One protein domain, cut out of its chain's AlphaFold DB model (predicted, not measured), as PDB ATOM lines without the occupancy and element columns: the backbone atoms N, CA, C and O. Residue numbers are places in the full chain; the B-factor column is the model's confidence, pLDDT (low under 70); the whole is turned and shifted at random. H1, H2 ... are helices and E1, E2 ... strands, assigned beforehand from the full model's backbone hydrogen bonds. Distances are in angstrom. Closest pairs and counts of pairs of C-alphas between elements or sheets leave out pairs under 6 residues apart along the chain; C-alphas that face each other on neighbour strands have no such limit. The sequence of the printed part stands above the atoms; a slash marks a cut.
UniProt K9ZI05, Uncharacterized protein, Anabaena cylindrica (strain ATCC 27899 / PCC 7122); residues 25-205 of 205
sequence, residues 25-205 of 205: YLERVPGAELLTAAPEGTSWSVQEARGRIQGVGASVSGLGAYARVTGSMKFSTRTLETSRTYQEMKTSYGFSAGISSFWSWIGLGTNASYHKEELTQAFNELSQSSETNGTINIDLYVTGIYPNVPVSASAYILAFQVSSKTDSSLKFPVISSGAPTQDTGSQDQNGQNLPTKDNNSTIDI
ATOM      1  N   TYR A  25       6.516  -9.576 -29.524       64.31
ATOM      2  CA  TYR A  25       7.905  -9.647 -29.063       64.31
ATOM      3  C   TYR A  25       7.968 -10.427 -27.757       64.31
ATOM      4  O   TYR A  25       7.362 -10.009 -26.772       64.31
ATOM      5  N   LEU A  26       8.702 -11.542 -27.755       71.31
ATOM      6  CA  LEU A  26       8.937 -12.330 -26.551       71.31
ATOM      7  C   LEU A  26      10.114 -11.768 -25.751       71.31
ATOM      8  O   LEU A  26      11.264 -11.823 -26.188       71.31
ATOM      9  N   GLU A  27       9.827 -11.286 -24.549       68.56
ATOM     10  CA  GLU A  27      10.829 -11.014 -23.524       68.56
ATOM     11  C   GLU A  27      10.979 -12.239 -22.615       68.56
ATOM     12  O   GLU A  27       9.993 -12.820 -22.156       68.56
ATOM     13  N   ARG A  28      12.223 -12.657 -22.364       67.00
ATOM     14  CA  ARG A  28      12.524 -13.790 -21.477       67.00
ATOM     15  C   ARG A  28      12.149 -13.444 -20.036       67.00
ATOM     16  O   ARG A  28      12.552 -12.390 -19.547       67.00
ATOM     17  N   VAL A  29      11.503 -14.369 -19.327       63.09
ATOM     18  CA  VAL A  29      11.377 -14.295 -17.864       63.09
ATOM     19  C   VAL A  29      12.668 -14.853 -17.228       63.09
ATOM     20  O   VAL A  29      13.023 -16.011 -17.475       63.09
ATOM     21  N   PRO A  30      13.445 -14.061 -16.457       49.22
ATOM     22  CA  PRO A  30      14.694 -14.531 -15.849       49.22
ATOM     23  C   PRO A  30      14.481 -15.715 -14.888       49.22
ATOM     24  O   PRO A  30      13.552 -15.706 -14.090       49.22
ATOM     25  N   GLY A  31      15.368 -16.720 -14.932       50.06
ATOM     26  CA  GLY A  31      15.382 -17.859 -13.990       50.06
ATOM     27  C   GLY A  31      14.444 -19.031 -14.322       50.06
ATOM     28  O   GLY A  31      14.508 -20.063 -13.662       50.06
ATOM     29  N   ALA A  32      13.622 -18.904 -15.362       54.25
ATOM     30  CA  ALA A  32      12.619 -19.880 -15.772       54.25
ATOM     31  C   ALA A  32      13.107 -20.722 -16.969       54.25
ATOM     32  O   ALA A  32      12.674 -20.504 -18.095       54.25
ATOM     33  N   GLU A  33      14.053 -21.644 -16.762       58.62
ATOM     34  CA  GLU A  33      14.505 -22.577 -17.808       58.62
ATOM     35  C   GLU A  33      14.406 -24.024 -17.316       58.62
ATOM     36  O   GLU A  33      15.100 -24.427 -16.383       58.62
ATOM     37  N   LEU A  34      13.526 -24.800 -17.948       62.69
ATOM     38  CA  LEU A  34      13.325 -26.216 -17.660       62.69
ATOM     39  C   LEU A  34      13.936 -27.050 -18.783       62.69
ATOM     40  O   LEU A  34      13.733 -26.795 -19.971       62.69
ATOM     41  N   LEU A  35      14.734 -28.040 -18.384       59.50
ATOM     42  CA  LEU A  35      15.492 -28.889 -19.291       59.50
ATOM     43  C   LEU A  35      14.864 -30.277 -19.328       59.50
ATOM     44  O   LEU A  35      14.938 -31.010 -18.340       59.50
ATOM     45  N   THR A  36      14.312 -30.671 -20.473       55.88
ATOM     46  CA  THR A  36      13.886 -32.054 -20.690       55.88
ATOM     47  C   THR A  36      14.986 -32.764 -21.473       55.88
ATOM     48  O   THR A  36      15.334 -32.411 -22.601       55.88
ATOM     49  N   ALA A  37      15.641 -33.722 -20.821       48.72
ATOM     50  CA  ALA A  37      16.641 -34.572 -21.458       48.72
ATOM     51  C   ALA A  37      15.979 -35.906 -21.807       48.72
ATOM     52  O   ALA A  37      15.632 -36.651 -20.895       48.72
ATOM     53  N   ALA A  38      15.790 -36.208 -23.088       49.12
ATOM     54  CA  ALA A  38      15.436 -37.563 -23.497       49.12
ATOM     55  C   ALA A  38      16.667 -38.490 -23.378       49.12
ATOM     56  O   ALA A  38      17.790 -38.000 -23.534       49.12
ATOM     57  N   PRO A  39      16.489 -39.799 -23.100       43.88
ATOM     58  CA  PRO A  39      17.591 -40.762 -22.996       43.88
ATOM     59  C   PRO A  39      18.387 -40.919 -24.302       43.88
ATOM     60  O   PRO A  39      19.601 -41.080 -24.247       43.88
ATOM     61  N   GLU A  40      17.728 -40.790 -25.460       46.94
ATOM     62  CA  GLU A  40      18.329 -40.689 -26.797       46.94
ATOM     63  C   GLU A  40      17.437 -39.797 -27.690       46.94
ATOM     64  O   GLU A  40      16.212 -39.911 -27.642       46.94
ATOM     65  N   GLY A  41      18.021 -38.893 -28.492       61.03
ATOM     66  CA  GLY A  41      17.288 -38.011 -29.423       61.03
ATOM     67  C   GLY A  41      17.231 -36.519 -29.044       61.03
ATOM     68  O   GLY A  41      18.015 -36.030 -28.229       61.03
ATOM     69  N   THR A  42      16.330 -35.773 -29.701       64.25
ATOM     70  CA  THR A  42      16.142 -34.319 -29.540       64.25
ATOM     71  C   THR A  42      15.789 -33.964 -28.096       64.25
ATOM     72  O   THR A  42      14.770 -34.397 -27.569       64.25
ATOM     73  N   SER A  43      16.630 -33.154 -27.454       80.06
ATOM     74  CA  SER A  43      16.365 -32.591 -26.126       80.06
ATOM     75  C   SER A  43      15.826 -31.173 -26.269       80.06
ATOM     76  O   SER A  43      16.260 -30.434 -27.154       80.06
ATOM     77  N   TRP A  44      14.917 -30.777 -25.379       86.69
ATOM     78  CA  TRP A  44      14.281 -29.466 -25.413       86.69
ATOM     79  C   TRP A  44      14.661 -28.624 -24.189       86.69
ATOM     80  O   TRP A  44      14.842 -29.115 -23.070       86.69
ATOM     81  N   SER A  45      14.813 -27.325 -24.423       86.25
ATOM     82  CA  SER A  45      14.815 -26.279 -23.407       86.25
ATOM     83  C   SER A  45      13.521 -25.491 -23.547       86.25
ATOM     84  O   SER A  45      13.159 -25.063 -24.647       86.25
ATOM     85  N   VAL A  46      12.820 -25.325 -22.431       87.38
ATOM     86  CA  VAL A  46      11.560 -24.587 -22.362       87.38
ATOM     87  C   VAL A  46      11.757 -23.428 -21.412       87.38
ATOM     88  O   VAL A  46      12.216 -23.610 -20.281       87.38
ATOM     89  N   GLN A  47      11.413 -22.237 -21.883       86.88
ATOM     90  CA  GLN A  47      11.513 -21.020 -21.096       86.88
ATOM     91  C   GLN A  47      10.183 -20.289 -21.104       86.88
ATOM     92  O   GLN A  47       9.576 -20.130 -22.162       86.88
ATOM     93  N   GLU A  48       9.751 -19.813 -19.941       86.38
ATOM     94  CA  GLU A  48       8.637 -18.874 -19.875       86.38
ATOM     95  C   GLU A  48       9.062 -17.531 -20.484       86.38
ATOM     96  O   GLU A  48      10.148 -16.995 -20.222       86.38
ATOM     97  N   ALA A  49       8.204 -16.994 -21.340       85.94
ATOM     98  CA  ALA A  49       8.404 -15.738 -22.031       85.94
ATOM     99  C   ALA A  49       7.122 -14.906 -21.999       85.94
ATOM    100  O   ALA A  49       6.015 -15.423 -21.851       85.94
ATOM    101  N   ARG A  50       7.277 -13.593 -22.159       85.25
ATOM    102  CA  ARG A  50       6.167 -12.645 -22.224       85.25
ATOM    103  C   ARG A  50       6.130 -11.980 -23.579       85.25
ATOM    104  O   ARG A  50       7.057 -11.268 -23.949       85.25
ATOM    105  N   GLY A  51       5.037 -12.188 -24.292       79.50
ATOM    106  CA  GLY A  51       4.685 -11.419 -25.466       79.50
ATOM    107  C   GLY A  51       4.198 -10.035 -25.078       79.50
ATOM    108  O   GLY A  51       3.161  -9.918 -24.428       79.50
ATOM    109  N   ARG A  52       4.916  -8.980 -25.465       75.00
ATOM    110  CA  ARG A  52       4.452  -7.603 -25.244       75.00
ATOM    111  C   ARG A  52       3.602  -7.124 -26.402       75.00
ATOM    112  O   ARG A  52       4.009  -7.220 -27.559       75.00
ATOM    113  N   ILE A  53       2.459  -6.533 -26.071       68.50
ATOM    114  CA  ILE A  53       1.613  -5.858 -27.048       68.50
ATOM    115  C   ILE A  53       2.040  -4.394 -27.102       68.50
ATOM    116  O   ILE A  53       1.780  -3.614 -26.186       68.50
ATOM    117  N   GLN A  54       2.748  -4.026 -28.171       61.47
ATOM    118  CA  GLN A  54       3.147  -2.638 -28.399       61.47
ATOM    119  C   GLN A  54       1.907  -1.748 -28.577       61.47
ATOM    120  O   GLN A  54       0.952  -2.134 -29.244       61.47
ATOM    121  N   GLY A  55       1.924  -0.558 -27.972       57.03
ATOM    122  CA  GLY A  55       0.827   0.417 -28.065       57.03
ATOM    123  C   GLY A  55      -0.315   0.228 -27.060       57.03
ATOM    124  O   GLY A  55      -1.206   1.073 -26.999       57.03
ATOM    125  N   VAL A  56      -0.283  -0.827 -26.237       63.44
ATOM    126  CA  VAL A  56      -1.290  -1.087 -25.199       63.44
ATOM    127  C   VAL A  56      -0.697  -0.802 -23.825       63.44
ATOM    128  O   VAL A  56       0.070  -1.598 -23.278       63.44
ATOM    129  N   GLY A  57      -1.064   0.347 -23.260       62.62
ATOM    130  CA  GLY A  57      -0.644   0.726 -21.923       62.62
ATOM    131  C   GLY A  57      -1.474   1.840 -21.306       62.62
ATOM    132  O   GLY A  57      -2.233   2.524 -21.989       62.62
ATOM    133  N   ALA A  58      -1.342   2.000 -19.994       66.69
ATOM    134  CA  ALA A  58      -2.021   3.045 -19.242       66.69
ATOM    135  C   ALA A  58      -1.128   3.556 -18.113       66.69
ATOM    136  O   ALA A  58      -0.365   2.789 -17.536       66.69
ATOM    137  N   SER A  59      -1.235   4.837 -17.771       64.12
ATOM    138  CA  SER A  59      -0.571   5.384 -16.587       64.12
ATOM    139  C   SER A  59      -1.550   5.405 -15.419       64.12
ATOM    140  O   SER A  59      -2.650   5.931 -15.557       64.12
ATOM    141  N   VAL A  60      -1.179   4.840 -14.272       65.00
ATOM    142  CA  VAL A  60      -2.009   4.853 -13.058       65.00
ATOM    143  C   VAL A  60      -1.192   5.409 -11.903       65.00
ATOM    144  O   VAL A  60      -0.084   4.946 -11.661       65.00
ATOM    145  N   SER A  61      -1.729   6.393 -11.175       61.06
ATOM    146  CA  SER A  61      -1.107   6.926  -9.956       61.06
ATOM    147  C   SER A  61      -2.113   6.968  -8.809       61.06
ATOM    148  O   SER A  61      -3.251   7.396  -9.000       61.06
ATOM    149  N   GLY A  62      -1.689   6.543  -7.617       57.09
ATOM    150  CA  GLY A  62      -2.533   6.539  -6.416       57.09
ATOM    151  C   GLY A  62      -3.022   5.149  -6.009       57.09
ATOM    152  O   GLY A  62      -3.373   4.319  -6.843       57.09
ATOM    153  N   LEU A  63      -3.052   4.902  -4.696       58.59
ATOM    154  CA  LEU A  63      -3.559   3.660  -4.114       58.59
ATOM    155  C   LEU A  63      -5.063   3.550  -4.402       58.59
ATOM    156  O   LEU A  63      -5.824   4.434  -4.014       58.59
ATOM    157  N   GLY A  64      -5.481   2.489  -5.096       61.25
ATOM    158  CA  GLY A  64      -6.879   2.273  -5.488       61.25
ATOM    159  C   GLY A  64      -7.293   2.920  -6.815       61.25
ATOM    160  O   GLY A  64      -8.453   2.792  -7.207       61.25
ATOM    161  N   ALA A  65      -6.376   3.585  -7.523       68.25
ATOM    162  CA  ALA A  65      -6.624   4.007  -8.896       68.25
ATOM    163  C   ALA A  65      -6.542   2.794  -9.832       68.25
ATOM    164  O   ALA A  65      -5.642   1.966  -9.709       68.25
ATOM    165  N   TYR A  66      -7.469   2.711 -10.784       72.44
ATOM    166  CA  TYR A  66      -7.459   1.686 -11.820       72.44
ATOM    167  C   TYR A  66      -7.475   2.343 -13.195       72.44
ATOM    168  O   TYR A  66      -8.224   3.295 -13.416       72.44
ATOM    169  N   ALA A  67      -6.710   1.790 -14.130       79.62
ATOM    170  CA  ALA A  67      -6.914   2.031 -15.549       79.62
ATOM    171  C   ALA A  67      -7.350   0.744 -16.226       79.62
ATOM    172  O   ALA A  67      -6.824  -0.331 -15.940       79.62
ATOM    173  N   ARG A  68      -8.298   0.873 -17.148       85.06
ATOM    174  CA  ARG A  68      -8.634  -0.210 -18.057       85.06
ATOM    175  C   ARG A  68      -7.624  -0.207 -19.197       85.06
ATOM    176  O   ARG A  68      -7.419   0.820 -19.840       85.06
ATOM    177  N   VAL A  69      -7.001  -1.349 -19.425       83.44
ATOM    178  CA  VAL A  69      -6.076  -1.590 -20.522       83.44
ATOM    179  C   VAL A  69      -6.800  -2.487 -21.511       83.44
ATOM    180  O   VAL A  69      -7.152  -3.618 -21.185       83.44
ATOM    181  N   THR A  70      -7.044  -1.960 -22.707       84.06
ATOM    182  CA  THR A  70      -7.706  -2.687 -23.791       84.06
ATOM    183  C   THR A  70      -6.878  -2.625 -25.060       84.06
ATOM    184  O   THR A  70      -6.325  -1.573 -25.382       84.06
ATOM    185  N   GLY A  71      -6.841  -3.712 -25.820       81.62
ATOM    186  CA  GLY A  71      -6.178  -3.729 -27.118       81.62
ATOM    187  C   GLY A  71      -6.322  -5.065 -27.818       81.62
ATOM    188  O   GLY A  71      -6.804  -6.026 -27.234       81.62
ATOM    189  N   SER A  72      -5.907  -5.125 -29.076       84.31
ATOM    190  CA  SER A  72      -5.970  -6.350 -29.866       84.31
ATOM    191  C   SER A  72      -4.670  -6.543 -30.637       84.31
ATOM    192  O   SER A  72      -4.094  -5.576 -31.139       84.31
ATOM    193  N   MET A  73      -4.197  -7.783 -30.708       83.44
ATOM    194  CA  MET A  73      -2.981  -8.190 -31.404       83.44
ATOM    195  C   MET A  73      -3.271  -9.426 -32.239       83.44
ATOM    196  O   MET A  73      -3.793 -10.404 -31.722       83.44
ATOM    197  N   LYS A  74      -2.841  -9.427 -33.501       85.12
ATOM    198  CA  LYS A  74      -2.775 -10.662 -34.287       85.12
ATOM    199  C   LYS A  74      -1.453 -11.375 -34.037       85.12
ATOM    200  O   LYS A  74      -0.423 -10.721 -33.883       85.12
ATOM    201  N   PHE A  75      -1.470 -12.700 -34.047       83.88
ATOM    202  CA  PHE A  75      -0.270 -13.526 -33.952       83.88
ATOM    203  C   PHE A  75      -0.259 -14.611 -35.031       83.88
ATOM    204  O   PHE A  75      -1.308 -14.975 -35.559       83.88
ATOM    205  N   SER A  76       0.935 -15.140 -35.300       87.38
ATOM    206  CA  SER A  76       1.168 -16.419 -35.979       87.38
ATOM    207  C   SER A  76       2.181 -17.191 -35.141       87.38
ATOM    208  O   SER A  76       3.315 -16.740 -34.972       87.38
ATOM    209  N   THR A  77       1.756 -18.279 -34.498       88.31
ATOM    210  CA  THR A  77       2.622 -19.091 -33.628       88.31
ATOM    211  C   THR A  77       2.061 -20.500 -33.447       88.31
ATOM    212  O   THR A  77       0.944 -20.791 -33.862       88.31
ATOM    213  N   ARG A  78       2.824 -21.402 -32.835       91.69
ATOM    214  CA  ARG A  78       2.331 -22.727 -32.447       91.69
ATOM    215  C   ARG A  78       1.527 -22.614 -31.155       91.69
ATOM    216  O   ARG A  78       1.792 -21.744 -30.325       91.69
ATOM    217  N   THR A  79       0.555 -23.491 -30.971       93.31
ATOM    218  CA  THR A  79      -0.332 -23.465 -29.805       93.31
ATOM    219  C   THR A  79      -0.230 -24.793 -29.068       93.31
ATOM    220  O   THR A  79      -0.094 -25.834 -29.703       93.31
ATOM    221  N   LEU A  80      -0.247 -24.783 -27.730       94.12
ATOM    222  CA  LEU A  80      -0.163 -26.016 -26.931       94.12
ATOM    223  C   LEU A  80      -1.224 -27.031 -27.361       94.12
ATOM    224  O   LEU A  80      -0.985 -28.239 -27.355       94.12
ATOM    225  N   GLU A  81      -2.384 -26.529 -27.775       94.06
ATOM    226  CA  GLU A  81      -3.534 -27.331 -28.141       94.06
ATOM    227  C   GLU A  81      -3.306 -28.235 -29.359       94.06
ATOM    228  O   GLU A  81      -4.044 -29.214 -29.494       94.06
ATOM    229  N   THR A  82      -2.302 -27.961 -30.205       94.50
ATOM    230  CA  THR A  82      -1.970 -28.810 -31.363       94.50
ATOM    231  C   THR A  82      -1.165 -30.054 -30.992       94.50
ATOM    232  O   THR A  82      -1.111 -30.989 -31.794       94.50
ATOM    233  N   SER A  83      -0.573 -30.120 -29.794       96.19
ATOM    234  CA  SER A  83       0.055 -31.349 -29.304       96.19
ATOM    235  C   SER A  83      -0.987 -32.264 -28.673       96.19
ATOM    236  O   SER A  83      -1.602 -31.945 -27.654       96.19
ATOM    237  N   ARG A  84      -1.141 -33.457 -29.250       97.38
ATOM    238  CA  ARG A  84      -1.972 -34.518 -28.677       97.38
ATOM    239  C   ARG A  84      -1.429 -34.953 -27.318       97.38
ATOM    240  O   ARG A  84      -2.206 -35.093 -26.379       97.38
ATOM    241  N   THR A  85      -0.111 -35.107 -27.206       96.50
ATOM    242  CA  THR A  85       0.534 -35.527 -25.959       96.50
ATOM    243  C   THR A  85       0.285 -34.514 -24.839       96.50
ATOM    244  O   THR A  85      -0.061 -34.909 -23.731       96.50
ATOM    245  N   TYR A  86       0.329 -33.207 -25.122       95.75
ATOM    246  CA  TYR A  86      -0.082 -32.185 -24.152       95.75
ATOM    247  C   TYR A  86      -1.537 -32.366 -23.683       95.75
ATOM    248  O   TYR A  86      -1.810 -32.293 -22.483       95.75
ATOM    249  N   GLN A  87      -2.477 -32.615 -24.601       97.06
ATOM    250  CA  GLN A  87      -3.891 -32.810 -24.248       97.06
ATOM    251  C   GLN A  87      -4.099 -34.057 -23.372       97.06
ATOM    252  O   GLN A  87      -4.886 -34.025 -22.419       97.06
ATOM    253  N   GLU A  88      -3.375 -35.136 -23.667       97.06
ATOM    254  CA  GLU A  88      -3.367 -36.366 -22.872       97.06
ATOM    255  C   GLU A  88      -2.781 -36.114 -21.479       97.06
ATOM    256  O   GLU A  88      -3.429 -36.431 -20.484       97.06
ATOM    257  N   MET A  89      -1.623 -35.453 -21.386       95.00
ATOM    258  CA  MET A  89      -1.002 -35.075 -20.114       95.00
ATOM    259  C   MET A  89      -1.924 -34.198 -19.260       95.00
ATOM    260  O   MET A  89      -2.083 -34.451 -18.066       95.00
ATOM    261  N   LYS A  90      -2.563 -33.188 -19.861       95.44
ATOM    262  CA  LYS A  90      -3.522 -32.309 -19.175       95.44
ATOM    263  C   LYS A  90      -4.659 -33.113 -18.550       95.44
ATOM    264  O   LYS A  90      -5.026 -32.881 -17.402       95.44
ATOM    265  N   THR A  91      -5.184 -34.083 -19.294       96.19
ATOM    266  CA  THR A  91      -6.269 -34.956 -18.828       96.19
ATOM    267  C   THR A  91      -5.792 -35.908 -17.729       96.19
ATOM    268  O   THR A  91      -6.450 -36.028 -16.699       96.19
ATOM    269  N   SER A  92      -4.639 -36.553 -17.920       95.81
ATOM    270  CA  SER A  92      -4.086 -37.559 -17.004       95.81
ATOM    271  C   SER A  92      -3.611 -36.971 -15.677       95.81
ATOM    272  O   SER A  92      -3.824 -37.569 -14.624       95.81
ATOM    273  N   TYR A  93      -2.980 -35.795 -15.712       92.69
ATOM    274  CA  TYR A  93      -2.401 -35.147 -14.533       92.69
ATOM    275  C   TYR A  93      -3.304 -34.073 -13.918       92.69
ATOM    276  O   TYR A  93      -2.996 -33.561 -12.843       92.69
ATOM    277  N   GLY A  94      -4.420 -33.736 -14.573       92.69
ATOM    278  CA  GLY A  94      -5.456 -32.859 -14.029       92.69
ATOM    279  C   GLY A  94      -5.028 -31.404 -13.827       92.69
ATOM    280  O   GLY A  94      -5.641 -30.705 -13.021       92.69
ATOM    281  N   PHE A  95      -3.984 -30.934 -14.521       91.50
ATOM    282  CA  PHE A  95      -3.627 -29.515 -14.501       91.50
ATOM    283  C   PHE A  95      -4.571 -28.704 -15.403       91.50
ATOM    284  O   PHE A  95      -5.078 -29.191 -16.413       91.50
ATOM    285  N   SER A  96      -4.827 -27.451 -15.025       93.50
ATOM    286  CA  SER A  96      -5.663 -26.530 -15.802       93.50
ATOM    287  C   SER A  96      -5.038 -26.202 -17.163       93.50
ATOM    288  O   SER A  96      -3.833 -26.327 -17.354       93.50
ATOM    289  N   ALA A  97      -5.841 -25.760 -18.131       92.44
ATOM    290  CA  ALA A  97      -5.315 -25.326 -19.427       92.44
ATOM    291  C   ALA A  97      -4.470 -24.037 -19.311       92.44
ATOM    292  O   ALA A  97      -4.457 -23.388 -18.264       92.44
ATOM    293  N   GLY A  98      -3.781 -23.661 -20.392       93.69
ATOM    294  CA  GLY A  98      -2.956 -22.452 -20.434       93.69
ATOM    295  C   GLY A  98      -1.458 -22.697 -20.269       93.69
ATOM    296  O   GLY A  98      -1.014 -23.747 -19.789       93.69
ATOM    297  N   ILE A  99      -0.678 -21.688 -20.651       93.19
ATOM    298  CA  ILE A  99       0.776 -21.624 -20.472       93.19
ATOM    299  C   ILE A  99       1.120 -21.567 -18.984       93.19
ATOM    300  O   ILE A  99       1.941 -22.355 -18.524       93.19
ATOM    301  N   SER A 100       0.464 -20.687 -18.226       91.94
ATOM    302  CA  SER A 100       0.678 -20.496 -16.784       91.94
ATOM    303  C   SER A 100       0.517 -21.795 -15.989       91.94
ATOM    304  O   SER A 100       1.398 -22.183 -15.217       91.94
ATOM    305  N   SER A 101      -0.592 -22.497 -16.212       92.31
ATOM    306  CA  SER A 101      -0.905 -23.756 -15.534       92.31
ATOM    307  C   SER A 101       0.052 -24.874 -15.935       92.31
ATOM    308  O   SER A 101       0.533 -25.607 -15.068       92.31
ATOM    309  N   PHE A 102       0.386 -24.986 -17.226       93.50
ATOM    310  CA  PHE A 102       1.345 -25.990 -17.673       93.50
ATOM    311  C   PHE A 102       2.750 -25.697 -17.131       93.50
ATOM    312  O   PHE A 102       3.406 -26.601 -16.625       93.50
ATOM    313  N   TRP A 103       3.186 -24.435 -17.133       90.38
ATOM    314  CA  TRP A 103       4.471 -24.021 -16.564       90.38
ATOM    315  C   TRP A 103       4.568 -24.359 -15.079       90.38
ATOM    316  O   TRP A 103       5.553 -24.954 -14.637       90.38
ATOM    317  N   SER A 104       3.514 -24.036 -14.323       89.94
ATOM    318  CA  SER A 104       3.409 -24.400 -12.913       89.94
ATOM    319  C   SER A 104       3.535 -25.910 -12.736       89.94
ATOM    320  O   SER A 104       4.371 -26.359 -11.957       89.94
ATOM    321  N   TRP A 105       2.790 -26.703 -13.512       90.19
ATOM    322  CA  TRP A 105       2.849 -28.159 -13.434       90.19
ATOM    323  C   TRP A 105       4.242 -28.720 -13.751       90.19
ATOM    324  O   TRP A 105       4.734 -29.558 -12.996       90.19
ATOM    325  N   ILE A 106       4.909 -28.240 -14.808       87.06
ATOM    326  CA  ILE A 106       6.272 -28.672 -15.165       87.06
ATOM    327  C   ILE A 106       7.260 -28.314 -14.036       87.06
ATOM    328  O   ILE A 106       8.164 -29.097 -13.732       87.06
ATOM    329  N   GLY A 107       7.083 -27.144 -13.411       78.56
ATOM    330  CA  GLY A 107       7.930 -26.634 -12.331       78.56
ATOM    331  C   GLY A 107       7.687 -27.269 -10.955       78.56
ATOM    332  O   GLY A 107       8.568 -27.203 -10.094       78.56
ATOM    333  N   LEU A 108       6.536 -27.903 -10.724       73.62
ATOM    334  CA  LEU A 108       6.238 -28.596  -9.471       73.62
ATOM    335  C   LEU A 108       7.025 -29.910  -9.361       73.62
ATOM    336  O   LEU A 108       7.069 -30.709 -10.290       73.62
ATOM    337  N   GLY A 109       7.617 -30.161  -8.190       57.66
ATOM    338  CA  GLY A 109       7.969 -31.516  -7.745       57.66
ATOM    339  C   GLY A 109       8.852 -32.340  -8.687       57.66
ATOM    340  O   GLY A 109       8.663 -33.546  -8.796       57.66
ATOM    341  N   THR A 110       9.814 -31.722  -9.381       73.94
ATOM    342  CA  THR A 110      10.655 -32.389 -10.398       73.94
ATOM    343  C   THR A 110       9.859 -33.078 -11.522       73.94
ATOM    344  O   THR A 110      10.404 -33.949 -12.195       73.94
ATOM    345  N   ASN A 111       8.610 -32.670 -11.794       84.75
ATOM    346  CA  ASN A 111       7.764 -33.230 -12.860       84.75
ATOM    347  C   ASN A 111       8.441 -33.168 -14.229       84.75
ATOM    348  O   ASN A 111       8.427 -34.151 -14.964       84.75
ATOM    349  N   ALA A 112       9.131 -32.064 -14.531       81.62
ATOM    350  CA  ALA A 112       9.971 -31.957 -15.722       81.62
ATOM    351  C   ALA A 112      10.993 -33.093 -15.858       81.62
ATOM    352  O   ALA A 112      11.356 -33.474 -16.968       81.62
ATOM    353  N   SER A 113      11.468 -33.616 -14.725       80.88
ATOM    354  CA  SER A 113      12.415 -34.720 -14.664       80.88
ATOM    355  C   SER A 113      11.752 -36.096 -14.666       80.88
ATOM    356  O   SER A 113      12.348 -37.024 -15.210       80.88
ATOM    357  N   TYR A 114      10.564 -36.235 -14.075       86.06
ATOM    358  CA  TYR A 114       9.820 -37.499 -14.037       86.06
ATOM    359  C   TYR A 114       9.094 -37.806 -15.353       86.06
ATOM    360  O   TYR A 114       9.060 -38.958 -15.768       86.06
ATOM    361  N   HIS A 115       8.595 -36.782 -16.045       87.81
ATOM    362  CA  HIS A 115       7.769 -36.901 -17.254       87.81
ATOM    363  C   HIS A 115       8.523 -36.482 -18.527       87.81
ATOM    364  O   HIS A 115       7.951 -35.929 -19.465       87.81
ATOM    365  N   LYS A 116       9.846 -36.704 -18.560       85.62
ATOM    366  CA  LYS A 116      10.731 -36.250 -19.651       85.62
ATOM    367  C   LYS A 116      10.331 -36.784 -21.023       85.62
ATOM    368  O   LYS A 116      10.495 -36.064 -22.005       85.62
ATOM    369  N   GLU A 117       9.851 -38.024 -21.096       87.25
ATOM    370  CA  GLU A 117       9.459 -38.667 -22.355       87.25
ATOM    371  C   GLU A 117       8.196 -38.024 -22.935       87.25
ATOM    372  O   GLU A 117       8.218 -37.571 -24.076       87.25
ATOM    373  N   GLU A 118       7.145 -37.877 -22.123       91.31
ATOM    374  CA  GLU A 118       5.896 -37.214 -22.518       91.31
ATOM    375  C   GLU A 118       6.141 -35.749 -22.897       91.31
ATOM    376  O   GLU A 118       5.674 -35.282 -23.933       91.31
ATOM    377  N   LEU A 119       6.952 -35.033 -22.111       91.19
ATOM    378  CA  LEU A 119       7.321 -33.655 -22.426       91.19
ATOM    379  C   LEU A 119       8.112 -33.556 -23.732       91.19
ATOM    380  O   LEU A 119       7.823 -32.699 -24.563       91.19
ATOM    381  N   THR A 120       9.096 -34.433 -23.941       89.62
ATOM    382  CA  THR A 120       9.851 -34.475 -25.201       89.62
ATOM    383  C   THR A 120       8.928 -34.744 -26.383       89.62
ATOM    384  O   THR A 120       9.030 -34.065 -27.403       89.62
ATOM    385  N   GLN A 121       8.004 -35.691 -26.239       92.12
ATOM    386  CA  GLN A 121       7.042 -36.017 -27.280       92.12
ATOM    387  C   GLN A 121       6.104 -34.837 -27.573       92.12
ATOM    388  O   GLN A 121       5.903 -34.505 -28.742       92.12
ATOM    389  N   ALA A 122       5.603 -34.143 -26.547       94.25
ATOM    390  CA  ALA A 122       4.783 -32.948 -26.725       94.25
ATOM    391  C   ALA A 122       5.532 -31.844 -27.493       94.25
ATOM    392  O   ALA A 122       4.999 -31.268 -28.441       94.25
ATOM    393  N   PHE A 123       6.799 -31.578 -27.156       92.81
ATOM    394  CA  PHE A 123       7.598 -30.574 -27.870       92.81
ATOM    395  C   PHE A 123       7.998 -31.009 -29.286       92.81
ATOM    396  O   PHE A 123       8.061 -30.159 -30.178       92.81
ATOM    397  N   ASN A 124       8.190 -32.308 -29.532       92.31
ATOM    398  CA  ASN A 124       8.380 -32.841 -30.883       92.31
ATOM    399  C   ASN A 124       7.137 -32.604 -31.753       92.31
ATOM    400  O   ASN A 124       7.265 -32.068 -32.855       92.31
ATOM    401  N   GLU A 125       5.946 -32.933 -31.245       94.38
ATOM    402  CA  GLU A 125       4.674 -32.669 -31.932       94.38
ATOM    403  C   GLU A 125       4.508 -31.177 -32.239       94.38
ATOM    404  O   GLU A 125       4.212 -30.809 -33.377       94.38
ATOM    405  N   LEU A 126       4.789 -30.304 -31.264       93.88
ATOM    406  CA  LEU A 126       4.747 -28.856 -31.476       93.88
ATOM    407  C   LEU A 126       5.737 -28.422 -32.561       93.88
ATOM    408  O   LEU A 126       5.354 -27.671 -33.455       93.88
ATOM    409  N   SER A 127       6.976 -28.919 -32.551       91.56
ATOM    410  CA  SER A 127       7.987 -28.543 -33.551       91.56
ATOM    411  C   SER A 127       7.553 -28.854 -34.990       91.56
ATOM    412  O   SER A 127       7.821 -28.066 -35.901       91.56
ATOM    413  N   GLN A 128       6.815 -29.952 -35.175       93.12
ATOM    414  CA  GLN A 128       6.301 -30.416 -36.464       93.12
ATOM    415  C   GLN A 128       4.947 -29.794 -36.830       93.12
ATOM    416  O   GLN A 128       4.533 -29.860 -37.987       93.12
ATOM    417  N   SER A 129       4.260 -29.175 -35.865       94.00
ATOM    418  CA  SER A 129       2.988 -28.497 -36.104       94.00
ATOM    419  C   SER A 129       3.162 -27.223 -36.934       94.00
ATOM    420  O   SER A 129       4.194 -26.544 -36.884       94.00
ATOM    421  N   SER A 130       2.125 -26.902 -37.708       91.94
ATOM    422  CA  SER A 130       2.029 -25.635 -38.426       91.94
ATOM    423  C   SER A 130       1.760 -24.482 -37.463       91.94
ATOM    424  O   SER A 130       1.147 -24.654 -36.409       91.94
ATOM    425  N   GLU A 131       2.195 -23.284 -37.845       89.88
ATOM    426  CA  GLU A 131       1.776 -22.079 -37.139       89.88
ATOM    427  C   GLU A 131       0.272 -21.876 -37.288       89.88
ATOM    428  O   GLU A 131      -0.318 -22.136 -38.339       89.88
ATOM    429  N   THR A 132      -0.333 -21.391 -36.217       88.62
ATOM    430  CA  THR A 132      -1.730 -21.011 -36.172       88.62
ATOM    431  C   THR A 132      -1.822 -19.500 -36.055       88.62
ATOM    432  O   THR A 132      -1.130 -18.875 -35.245       88.62
ATOM    433  N   ASN A 133      -2.663 -18.918 -36.904       89.38
ATOM    434  CA  ASN A 133      -2.985 -17.504 -36.829       89.38
ATOM    435  C   ASN A 133      -4.076 -17.299 -35.792       89.38
ATOM    436  O   ASN A 133      -4.957 -18.137 -35.663       89.38
ATOM    437  N   GLY A 134      -4.055 -16.163 -35.115       88.75
ATOM    438  CA  GLY A 134      -5.126 -15.824 -34.197       88.75
ATOM    439  C   GLY A 134      -5.065 -14.381 -33.740       88.75
ATOM    440  O   GLY A 134      -4.264 -13.580 -34.236       88.75
ATOM    441  N   THR A 135      -5.951 -14.044 -32.813       90.62
ATOM    442  CA  THR A 135      -6.087 -12.709 -32.237       90.62
ATOM    443  C   THR A 135      -6.136 -12.795 -30.716       90.62
ATOM    444  O   THR A 135      -6.950 -13.511 -30.150       90.62
ATOM    445  N   ILE A 136      -5.270 -12.044 -30.047       90.19
ATOM    446  CA  ILE A 136      -5.320 -11.807 -28.606       90.19
ATOM    447  C   ILE A 136      -6.066 -10.496 -28.395       90.19
ATOM    448  O   ILE A 136      -5.642  -9.464 -28.918       90.19
ATOM    449  N   ASN A 137      -7.134 -10.515 -27.606       91.44
ATOM    450  CA  ASN A 137      -7.839  -9.317 -27.172       91.44
ATOM    451  C   ASN A 137      -7.569  -9.112 -25.685       91.44
ATOM    452  O   ASN A 137      -7.970  -9.927 -24.863       91.44
ATOM    453  N   ILE A 138      -6.880  -8.031 -25.339       90.38
ATOM    454  CA  ILE A 138      -6.662  -7.632 -23.954       90.38
ATOM    455  C   ILE A 138      -7.847  -6.805 -23.490       90.38
ATOM    456  O   ILE A 138      -8.214  -5.823 -24.138       90.38
ATOM    457  N   ASP A 139      -8.381  -7.177 -22.335       90.88
ATOM    458  CA  ASP A 139      -9.339  -6.389 -21.579       90.88
ATOM    459  C   ASP A 139      -9.152  -6.670 -20.090       90.88
ATOM    460  O   ASP A 139      -9.586  -7.700 -19.578       90.88
ATOM    461  N   LEU A 140      -8.452  -5.777 -19.396       89.25
ATOM    462  CA  LEU A 140      -8.192  -5.929 -17.968       89.25
ATOM    463  C   LEU A 140      -8.053  -4.576 -17.278       89.25
ATOM    464  O   LEU A 140      -7.661  -3.579 -17.889       89.25
ATOM    465  N   TYR A 141      -8.342  -4.534 -15.982       86.31
ATOM    466  CA  TYR A 141      -8.028  -3.378 -15.150       86.31
ATOM    467  C   TYR A 141      -6.684  -3.575 -14.466       86.31
ATOM    468  O   TYR A 141      -6.413  -4.646 -13.928       86.31
ATOM    469  N   VAL A 142      -5.879  -2.518 -14.427       84.00
ATOM    470  CA  VAL A 142      -4.575  -2.472 -13.760       84.00
ATOM    471  C   VAL A 142      -4.607  -1.416 -12.670       84.00
ATOM    472  O   VAL A 142      -5.134  -0.326 -12.889       84.00
ATOM    473  N   THR A 143      -4.024  -1.718 -11.512       79.12
ATOM    474  CA  THR A 143      -3.796  -0.733 -10.445       79.12
ATOM    475  C   THR A 143      -2.311  -0.467 -10.254       79.12
ATOM    476  O   THR A 143      -1.473  -1.354 -10.409       79.12
ATOM    477  N   GLY A 144      -1.988   0.763  -9.856       70.06
ATOM    478  CA  GLY A 144      -0.678   1.067  -9.293       70.06
ATOM    479  C   GLY A 144      -0.464   0.313  -7.976       70.06
ATOM    480  O   GLY A 144      -1.422  -0.003  -7.267       70.06
ATOM    481  N   ILE A 145       0.798   0.027  -7.650       67.31
ATOM    482  CA  ILE A 145       1.186  -0.670  -6.410       67.31
ATOM    483  C   ILE A 145       1.419   0.328  -5.263       67.31
ATOM    484  O   ILE A 145       1.222  -0.004  -4.096       67.31
ATOM    485  N   TYR A 146       1.792   1.574  -5.582       66.81
ATOM    486  CA  TYR A 146       2.192   2.578  -4.596       66.81
ATOM    487  C   TYR A 146       1.310   3.842  -4.639       66.81
ATOM    488  O   TYR A 146       1.001   4.348  -5.725       66.81
ATOM    489  N   PRO A 147       0.930   4.412  -3.475       66.00
ATOM    490  CA  PRO A 147       0.271   5.713  -3.417       66.00
ATOM    491  C   PRO A 147       1.131   6.805  -4.066       66.00
ATOM    492  O   PRO A 147       2.322   6.903  -3.788       66.00
ATOM    493  N   ASN A 148       0.514   7.660  -4.886       65.62
ATOM    494  CA  ASN A 148       1.140   8.826  -5.525       65.62
ATOM    495  C   ASN A 148       2.334   8.526  -6.453       65.62
ATOM    496  O   ASN A 148       3.046   9.451  -6.834       65.62
ATOM    497  N   VAL A 149       2.537   7.269  -6.858       67.62
ATOM    498  CA  VAL A 149       3.550   6.901  -7.855       67.62
ATOM    499  C   VAL A 149       2.848   6.602  -9.177       67.62
ATOM    500  O   VAL A 149       2.032   5.681  -9.215       67.62
ATOM    501  N   PRO A 150       3.112   7.364 -10.254       67.69
ATOM    502  CA  PRO A 150       2.637   7.005 -11.580       67.69
ATOM    503  C   PRO A 150       3.367   5.760 -12.073       67.69
ATOM    504  O   PRO A 150       4.596   5.697 -12.057       67.69
ATOM    505  N   VAL A 151       2.600   4.778 -12.529       69.06
ATOM    506  CA  VAL A 151       3.116   3.549 -13.125       69.06
ATOM    507  C   VAL A 151       2.583   3.437 -14.541       69.06
ATOM    508  O   VAL A 151       1.372   3.459 -14.744       69.06
ATOM    509  N   SER A 152       3.492   3.298 -15.505       77.44
ATOM    510  CA  SER A 152       3.151   2.938 -16.880       77.44
ATOM    511  C   SER A 152       2.955   1.429 -16.960       77.44
ATOM    512  O   SER A 152       3.911   0.668 -16.823       77.44
ATOM    513  N   ALA A 153       1.711   1.009 -17.139       78.81
ATOM    514  CA  ALA A 153       1.302  -0.368 -17.332       78.81
ATOM    515  C   ALA A 153       1.406  -0.741 -18.813       78.81
ATOM    516  O   ALA A 153       0.968   0.018 -19.670       78.81
ATOM    517  N   SER A 154       1.942  -1.919 -19.119       82.31
ATOM    518  CA  SER A 154       1.876  -2.563 -20.436       82.31
ATOM    519  C   SER A 154       1.179  -3.911 -20.297       82.31
ATOM    520  O   SER A 154       1.412  -4.610 -19.310       82.31
ATOM    521  N   ALA A 155       0.345  -4.291 -21.262       86.25
ATOM    522  CA  ALA A 155      -0.229  -5.635 -21.290       86.25
ATOM    523  C   ALA A 155       0.781  -6.668 -21.812       86.25
ATOM    524  O   ALA A 155       1.605  -6.362 -22.683       86.25
ATOM    525  N   TYR A 156       0.690  -7.895 -21.304       87.25
ATOM    526  CA  TYR A 156       1.452  -9.034 -21.806       87.25
ATOM    527  C   TYR A 156       0.569 -10.272 -21.999       87.25
ATOM    528  O   TYR A 156      -0.486 -10.403 -21.375       87.25
ATOM    529  N   ILE A 157       1.062 -11.193 -22.826       90.69
ATOM    530  CA  ILE A 157       0.611 -12.584 -22.934       90.69
ATOM    531  C   ILE A 157       1.760 -13.516 -22.517       90.69
ATOM    532  O   ILE A 157       2.914 -13.271 -22.870       90.69
ATOM    533  N   LEU A 158       1.474 -14.562 -21.749       91.19
ATOM    534  CA  LEU A 158       2.424 -15.620 -21.433       91.19
ATOM    535  C   LEU A 158       2.586 -16.543 -22.635       91.19
ATOM    536  O   LEU A 158       1.628 -16.910 -23.314       91.19
ATOM    537  N   ALA A 159       3.825 -16.930 -22.880       91.06
ATOM    538  CA  ALA A 159       4.208 -17.854 -23.925       91.06
ATOM    539  C   ALA A 159       5.341 -18.744 -23.417       91.06
ATOM    540  O   ALA A 159       6.046 -18.405 -22.464       91.06
ATOM    541  N   PHE A 160       5.582 -19.848 -24.109       90.38
ATOM    542  CA  PHE A 160       6.862 -20.527 -24.043       90.38
ATOM    543  C   PHE A 160       7.746 -20.130 -25.205       90.38
ATOM    544  O   PHE A 160       7.309 -20.018 -26.346       90.38
ATOM    545  N   GLN A 161       9.029 -19.998 -24.908       89.62
ATOM    546  CA  GLN A 161      10.077 -20.136 -25.891       89.62
ATOM    547  C   GLN A 161      10.619 -21.561 -25.800       89.62
ATOM    548  O   GLN A 161      11.354 -21.899 -24.872       89.62
ATOM    549  N   VAL A 162      10.271 -22.388 -26.783       89.31
ATOM    550  CA  VAL A 162      10.796 -23.751 -26.904       89.31
ATOM    551  C   VAL A 162      12.009 -23.712 -27.828       89.31
ATOM    552  O   VAL A 162      11.965 -23.077 -28.883       89.31
ATOM    553  N   SER A 163      13.112 -24.326 -27.406       89.75
ATOM    554  CA  SER A 163      14.357 -24.412 -28.179       89.75
ATOM    555  C   SER A 163      14.911 -25.828 -28.119       89.75
ATOM    556  O   SER A 163      14.990 -26.417 -27.041       89.75
ATOM    557  N   SER A 164      15.322 -26.378 -29.253       88.50
ATOM    558  CA  SER A 164      16.035 -27.648 -29.280       88.50
ATOM    559  C   SER A 164      17.471 -27.454 -28.794       88.50
ATOM    560  O   SER A 164      18.128 -26.452 -29.080       88.50
ATOM    561  N   LYS A 165      17.970 -28.430 -28.038       83.50
ATOM    562  CA  LYS A 165      19.374 -28.509 -27.622       83.50
ATOM    563  C   LYS A 165      20.257 -29.223 -28.632       83.50
ATOM    564  O   LYS A 165      21.474 -29.090 -28.561       83.50
ATOM    565  N   THR A 166      19.661 -30.007 -29.523       84.25
ATOM    566  CA  THR A 166      20.391 -30.776 -30.538       84.25
ATOM    567  C   THR A 166      20.412 -30.066 -31.888       84.25
ATOM    568  O   THR A 166      21.312 -30.312 -32.681       84.25
ATOM    569  N   ASP A 167      19.451 -29.175 -32.141       85.31
ATOM    570  CA  ASP A 167      19.359 -28.359 -33.351       85.31
ATOM    571  C   ASP A 167      19.107 -26.896 -32.968       85.31
ATOM    572  O   ASP A 167      17.999 -26.509 -32.599       85.31
ATOM    573  N   SER A 168      20.142 -26.063 -33.061       83.50
ATOM    574  CA  SER A 168      20.063 -24.647 -32.687       83.50
ATOM    575  C   SER A 168      19.148 -23.810 -33.588       83.50
ATOM    576  O   SER A 168      18.813 -22.684 -33.213       83.50
ATOM    577  N   SER A 169      18.730 -24.331 -34.748       84.88
ATOM    578  CA  SER A 169      17.781 -23.659 -35.642       84.88
ATOM    579  C   SER A 169      16.325 -23.839 -35.203       84.88
ATOM    580  O   SER A 169      15.473 -23.004 -35.518       84.88
ATOM    581  N   LEU A 170      16.030 -24.885 -34.423       87.00
ATOM    582  CA  LEU A 170      14.686 -25.169 -33.933       87.00
ATOM    583  C   LEU A 170      14.408 -24.393 -32.651       87.00
ATOM    584  O   LEU A 170      14.599 -24.878 -31.535       87.00
ATOM    585  N   LYS A 171      13.910 -23.174 -32.834       88.19
ATOM    586  CA  LYS A 171      13.447 -22.296 -31.766       88.19
ATOM    587  C   LYS A 171      12.132 -21.648 -32.174       88.19
ATOM    588  O   LYS A 171      12.078 -20.952 -33.184       88.19
ATOM    589  N   PHE A 172      11.079 -21.847 -31.387       88.12
ATOM    590  CA  PHE A 172       9.754 -21.329 -31.717       88.12
ATOM    591  C   PHE A 172       8.966 -20.881 -30.476       88.12
ATOM    592  O   PHE A 172       9.101 -21.481 -29.403       88.12
ATOM    593  N   PRO A 173       8.173 -19.802 -30.603       90.38
ATOM    594  CA  PRO A 173       7.196 -19.425 -29.596       90.38
ATOM    595  C   PRO A 173       6.042 -20.436 -29.556       90.38
ATOM    596  O   PRO A 173       5.692 -21.018 -30.587       90.38
ATOM    597  N   VAL A 174       5.455 -20.621 -28.375       91.50
ATOM    598  CA  VAL A 174       4.225 -21.389 -28.156       91.50
ATOM    599  C   VAL A 174       3.307 -20.608 -27.227       91.50
ATOM    600  O   VAL A 174       3.757 -20.130 -26.188       91.50
ATOM    601  N   ILE A 175       2.026 -20.497 -27.565       92.88
ATOM    602  CA  ILE A 175       0.993 -19.922 -26.687       92.88
ATOM    603  C   ILE A 175      -0.101 -20.957 -26.396       92.88
ATOM    604  O   ILE A 175      -0.047 -22.081 -26.885       92.88
ATOM    605  N   SER A 176      -1.110 -20.582 -25.617       94.25
ATOM    606  CA  SER A 176      -2.317 -21.381 -25.404       94.25
ATOM    607  C   SER A 176      -3.536 -20.472 -25.458       94.25
ATOM    608  O   SER A 176      -3.489 -19.357 -24.947       94.25
ATOM    609  N   SER A 177      -4.627 -20.941 -26.063       93.56
ATOM    610  CA  SER A 177      -5.942 -20.292 -25.935       93.56
ATOM    611  C   SER A 177      -6.786 -20.877 -24.805       93.56
ATOM    612  O   SER A 177      -7.903 -20.422 -24.570       93.56
ATOM    613  N   GLY A 178      -6.276 -21.887 -24.099       93.88
ATOM    614  CA  GLY A 178      -7.036 -22.647 -23.116       93.88
ATOM    615  C   GLY A 178      -7.333 -21.902 -21.812       93.88
ATOM    616  O   GLY A 178      -8.301 -22.252 -21.138       93.88
ATOM    617  N   ALA A 179      -6.546 -20.881 -21.454       95.25
ATOM    618  CA  ALA A 179      -6.812 -20.050 -20.277       95.25
ATOM    619  C   ALA A 179      -6.402 -18.572 -20.464       95.25
ATOM    620  O   ALA A 179      -5.505 -18.076 -19.775       95.25
ATOM    621  N   PRO A 180      -7.084 -17.818 -21.346       93.62
ATOM    622  CA  PRO A 180      -6.700 -16.451 -21.703       93.62
ATOM    623  C   PRO A 180      -6.546 -15.504 -20.511       93.62
ATOM    624  O   PRO A 180      -5.621 -14.698 -20.469       93.62
ATOM    625  N   THR A 181      -7.416 -15.611 -19.508       93.75
ATOM    626  CA  THR A 181      -7.419 -14.726 -18.331       93.75
ATOM    627  C   THR A 181      -6.300 -15.032 -17.332       93.75
ATOM    628  O   THR A 181      -5.978 -14.190 -16.494       93.75
ATOM    629  N   GLN A 182      -5.704 -16.224 -17.421       92.94
ATOM    630  CA  GLN A 182      -4.561 -16.662 -16.612       92.94
ATOM    631  C   GLN A 182      -3.243 -16.398 -17.346       92.94
ATOM    632  O   GLN A 182      -2.226 -16.115 -16.716       92.94
ATOM    633  N   ASP A 183      -3.280 -16.439 -18.679       93.62
ATOM    634  CA  ASP A 183      -2.115 -16.218 -19.526       93.62
ATOM    635  C   ASP A 183      -1.925 -14.749 -19.919       93.62
ATOM    636  O   ASP A 183      -0.862 -14.379 -20.401       93.62
ATOM    637  N   THR A 184      -2.897 -13.871 -19.675       92.69
ATOM    638  CA  THR A 184      -2.757 -12.424 -19.904       92.69
ATOM    639  C   THR A 184      -2.587 -11.658 -18.600       92.69
ATOM    640  O   THR A 184      -3.118 -12.025 -17.552       92.69
ATOM    641  N   GLY A 185      -1.855 -10.549 -18.658       91.44
ATOM    642  CA  GLY A 185      -1.641  -9.706 -17.491       91.44
ATOM    643  C   GLY A 185      -1.074  -8.342 -17.839       91.44
ATOM    644  O   GLY A 185      -1.064  -7.921 -18.999       91.44
ATOM    645  N   SER A 186      -0.601  -7.636 -16.816       87.69
ATOM    646  CA  SER A 186       0.060  -6.350 -16.989       87.69
ATOM    647  C   SER A 186       1.329  -6.241 -16.159       87.69
ATOM    648  O   SER A 186       1.438  -6.831 -15.085       87.69
ATOM    649  N   GLN A 187       2.289  -5.478 -16.671       86.25
ATOM    650  CA  GLN A 187       3.562  -5.205 -16.022       86.25
ATOM    651  C   GLN A 187       3.958  -3.732 -16.154       86.25
ATOM    652  O   GLN A 187       3.491  -3.044 -17.064       86.25
ATOM    653  N   ASP A 188       4.829  -3.260 -15.268       82.75
ATOM    654  CA  ASP A 188       5.420  -1.929 -15.356       82.75
ATOM    655  C   ASP A 188       6.583  -1.861 -16.366       82.75
ATOM    656  O   ASP A 188       6.969  -2.845 -17.004       82.75
ATOM    657  N   GLN A 189       7.181  -0.676 -16.496       78.62
ATOM    658  CA  GLN A 189       8.359  -0.437 -17.339       78.62
ATOM    659  C   GLN A 189       9.602  -1.259 -16.950       78.62
ATOM    660  O   GLN A 189      10.508  -1.401 -17.769       78.62
ATOM    661  N   ASN A 190       9.646  -1.802 -15.730       80.75
ATOM    662  CA  ASN A 190      10.729  -2.640 -15.218       80.75
ATOM    663  C   ASN A 190      10.415  -4.144 -15.348       80.75
ATOM    664  O   ASN A 190      11.203  -4.970 -14.886       80.75
ATOM    665  N   GLY A 191       9.268  -4.513 -15.932       79.00
ATOM    666  CA  GLY A 191       8.815  -5.900 -16.050       79.00
ATOM    667  C   GLY A 191       8.186  -6.474 -14.774       79.00
ATOM    668  O   GLY A 191       7.926  -7.679 -14.714       79.00
ATOM    669  N   GLN A 192       7.917  -5.649 -13.757       83.69
ATOM    670  CA  GLN A 192       7.236  -6.088 -12.539       83.69
ATOM    671  C   GLN A 192       5.741  -6.237 -12.794       83.69
ATOM    672  O   GLN A 192       5.107  -5.329 -13.328       83.69
ATOM    673  N   ASN A 193       5.166  -7.369 -12.383       86.31
ATOM    674  CA  ASN A 193       3.733  -7.610 -12.527       86.31
ATOM    675  C   ASN A 193       2.939  -6.576 -11.734       86.31
ATOM    676  O   ASN A 193       3.198  -6.346 -10.552       86.31
ATOM    677  N   LEU A 194       1.936  -6.004 -12.385       84.56
ATOM    678  CA  LEU A 194       0.980  -5.119 -11.749       84.56
ATOM    679  C   LEU A 194      -0.261  -5.915 -11.352       84.56
ATOM    680  O   LEU A 194      -0.666  -6.811 -12.096       84.56
ATOM    681  N   PRO A 195      -0.889  -5.606 -10.206       85.38
ATOM    682  CA  PRO A 195      -2.133  -6.252  -9.842       85.38
ATOM    683  C   PRO A 195      -3.198  -5.939 -10.892       85.38
ATOM    684  O   PRO A 195      -3.439  -4.776 -11.237       85.38
ATOM    685  N   THR A 196      -3.836  -6.997 -11.378       87.62
ATOM    686  CA  THR A 196      -4.932  -6.919 -12.336       87.62
ATOM    687  C   THR A 196      -6.241  -7.364 -11.688       87.62
ATOM    688  O   THR A 196      -6.251  -8.133 -10.725       87.62
ATOM    689  N   LYS A 197      -7.364  -6.859 -12.196       86.06
ATOM    690  CA  LYS A 197      -8.707  -7.355 -11.869       86.06
ATOM    691  C   LYS A 197      -9.597  -7.308 -13.102       86.06
ATOM    692  O   LYS A 197      -9.254  -6.636 -14.075       86.06
ATOM    693  N   ASP A 198     -10.731  -8.002 -13.025       90.62
ATOM    694  CA  ASP A 198     -11.736  -8.053 -14.092       90.62
ATOM    695  C   ASP A 198     -11.086  -8.345 -15.458       90.62
ATOM    696  O   ASP A 198     -11.335  -7.656 -16.445       90.62
ATOM    697  N   ASN A 199     -10.169  -9.324 -15.479       92.62
ATOM    698  CA  ASN A 199      -9.477  -9.736 -16.694       92.62
ATOM    699  C   ASN A 199     -10.434 -10.563 -17.559       92.62
ATOM    700  O   ASN A 199     -10.684 -11.729 -17.259       92.62
ATOM    701  N   ASN A 200     -10.943  -9.944 -18.620       95.06
ATOM    702  CA  ASN A 200     -11.841 -10.535 -19.610       95.06
ATOM    703  C   ASN A 200     -11.137 -10.746 -20.960       95.06
ATOM    704  O   ASN A 200     -11.793 -10.828 -21.997       95.06
ATOM    705  N   SER A 201      -9.803 -10.789 -20.959       94.00
ATOM    706  CA  SER A 201      -9.019 -10.978 -22.178       94.00
ATOM    707  C   SER A 201      -9.344 -12.315 -22.854       94.00
ATOM    708  O   SER A 201      -9.594 -13.313 -22.175       94.00
ATOM    709  N   THR A 202      -9.296 -12.351 -24.187       95.31
ATOM    710  CA  THR A 202      -9.534 -13.551 -25.008       95.31
ATOM    711  C   THR A 202      -8.341 -13.857 -25.908       95.31
ATOM    712  O   THR A 202      -7.526 -12.984 -26.214       95.31
ATOM    713  N   ILE A 203      -8.232 -15.119 -26.323       92.81
ATOM    714  CA  ILE A 203      -7.267 -15.582 -27.321       92.81
ATOM    715  C   ILE A 203      -8.053 -16.447 -28.296       92.81
ATOM    716  O   ILE A 203      -8.463 -17.556 -27.960       92.81
ATOM    717  N   ASP A 204      -8.272 -15.907 -29.484       93.12
ATOM    718  CA  ASP A 204      -9.061 -16.520 -30.538       93.12
ATOM    719  C   ASP A 204      -8.106 -17.105 -31.583       93.12
ATOM    720  O   ASP A 204      -7.211 -16.406 -32.065       93.12
ATOM    721  N   ILE A 205      -8.271 -18.390 -31.892       87.50
ATOM    722  CA  ILE A 205      -7.457 -19.166 -32.838       87.50
ATOM    723  C   ILE A 205      -8.324 -19.534 -34.042       87.50
ATOM    724  O   ILE A 205      -9.454 -20.016 -33.803       87.50
TER     725      ILE A 205
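AT A GLANCE: This is residues 25 to 205 of the 205 residues of an uncharacterized protein of Anabaena cylindrica (strain ATCC 27899 / PCC 7122) (UniProt K9ZI05). Look for a long, strongly twisted sheet made of two ribbons of strands, E2 with E5 and E3 with E4, which come close together at the end with the turns 61 to 65 and 144 to 150 and are joined farther along by the short strand E6. E1 edges E2, and four helices gather toward the other end, where H2 and H4 pack on the sheet and H1 packs on H4. The printed part has 181 residues with five named helices and eight named strands, in the order E1 E2 E3 H1 H2 H3 H4 E4 E5 E6 H5 E7 E8. The sheet is branched and mixed, with E3 and E6 its parallel pair, and the class is mixed, helices and strands. The whole is compact, with a radius of gyration of the C-alphas of 17.1 A, yet elongated in outline, spanning 56 by 32 by 32 A.

IN THESE COORDINATES: Find C-alpha 25 at (7.905, -9.647, -29.063), where E1 begins; it covers residues 25 to 36 and bends by 90 degrees at residue 30. E2, residues 44 to 60, is the longest strand at 39.9 A and bends by 76 degrees at residue 55. E3, residues 66 to 79, measures 31.7 A and bends by 93 degrees at residue 76. Next come H1, residues 84 to 93, H2, residues 99 to 107, H3, residues 111 to 114, and H4, residues 116 to 128, which runs 18.3 A from C-alpha 116 at (10.731, -36.250, -19.651). E4, residues 132 to 143, spans 32.8 A, and E5, residues 151 to 164, spans 37.4 A with a bend of 55 degrees at residue 155. Then follow E6, residues 171 to 175, H5, residues 180 to 183, E7, residues 184 to 187, and E8, residues 202 to 204, which ends at C-alpha 204 at (-9.061, -16.520, -30.538).

HOW THE PARTS SIT: Begin with the hairpin E1 and E2, antiparallel at 153 degrees, where N 27 and O 50 are 2.8 A apart. On the other side of E2 is E5, antiparallel at 163 degrees, with N 49 and O 159 at 2.8 A. On the other side of E5 from E2, look for E6 beside residues 159 to 163, with N 160 and O 174 at 2.8 A, and E7 beside residues 153 to 157, with N 156 and O 185 at 2.9 A. E6 is parallel to E3, where N 175 and O 78 are 3.0 A apart. E3 and E4 are antiparallel at 160 degrees, with N 73 and O 136 at 2.8 A, and the edge strand E8 is antiparallel to E4, with N 135 and O 204 at 2.8 A. H2 is on the sheet at a height of 8.7 A; its closest C-alphas to E5 are Ile 99 and Ala 159, 6.2 A apart. H5 is on the same face as H2, and the two only just touch, with 3 pairs of C-alphas within 8 A, the closest being Ser 100 and Asp 183 at 5.8 A. H4 is on the sheet at a height of 7.8 A, and H3 only grazes it with residues 112 to 114. H1 is not on the sheet but touches H4, the closest C-alphas being Thr 85 and Ala 122 at 5.0 A; they run opposite ways at a shallow tilt of 33 degrees, only just short of steep. In H1, H2 and H4 every O i to N i+4 pair is within hydrogen-bond range, while H3 and H5 are too short for such a pair.

THE WHOLE: The two C-alphas farthest apart are those of Glu 40 and Asn 148, 56.6 A. The printed part has no cut and ends at residue 205, the chain's last. The link from E7 to E8, residues 188 to 201, is long, and its residues 196 to 197 pair antiparallel with residues 141 to 142 of E4. The mean pLDDT of the printed part is 82.6; look for values under 70 at residue 25, residues 27 to 42, 53 to 65, residue 109 and residues 145 to 151.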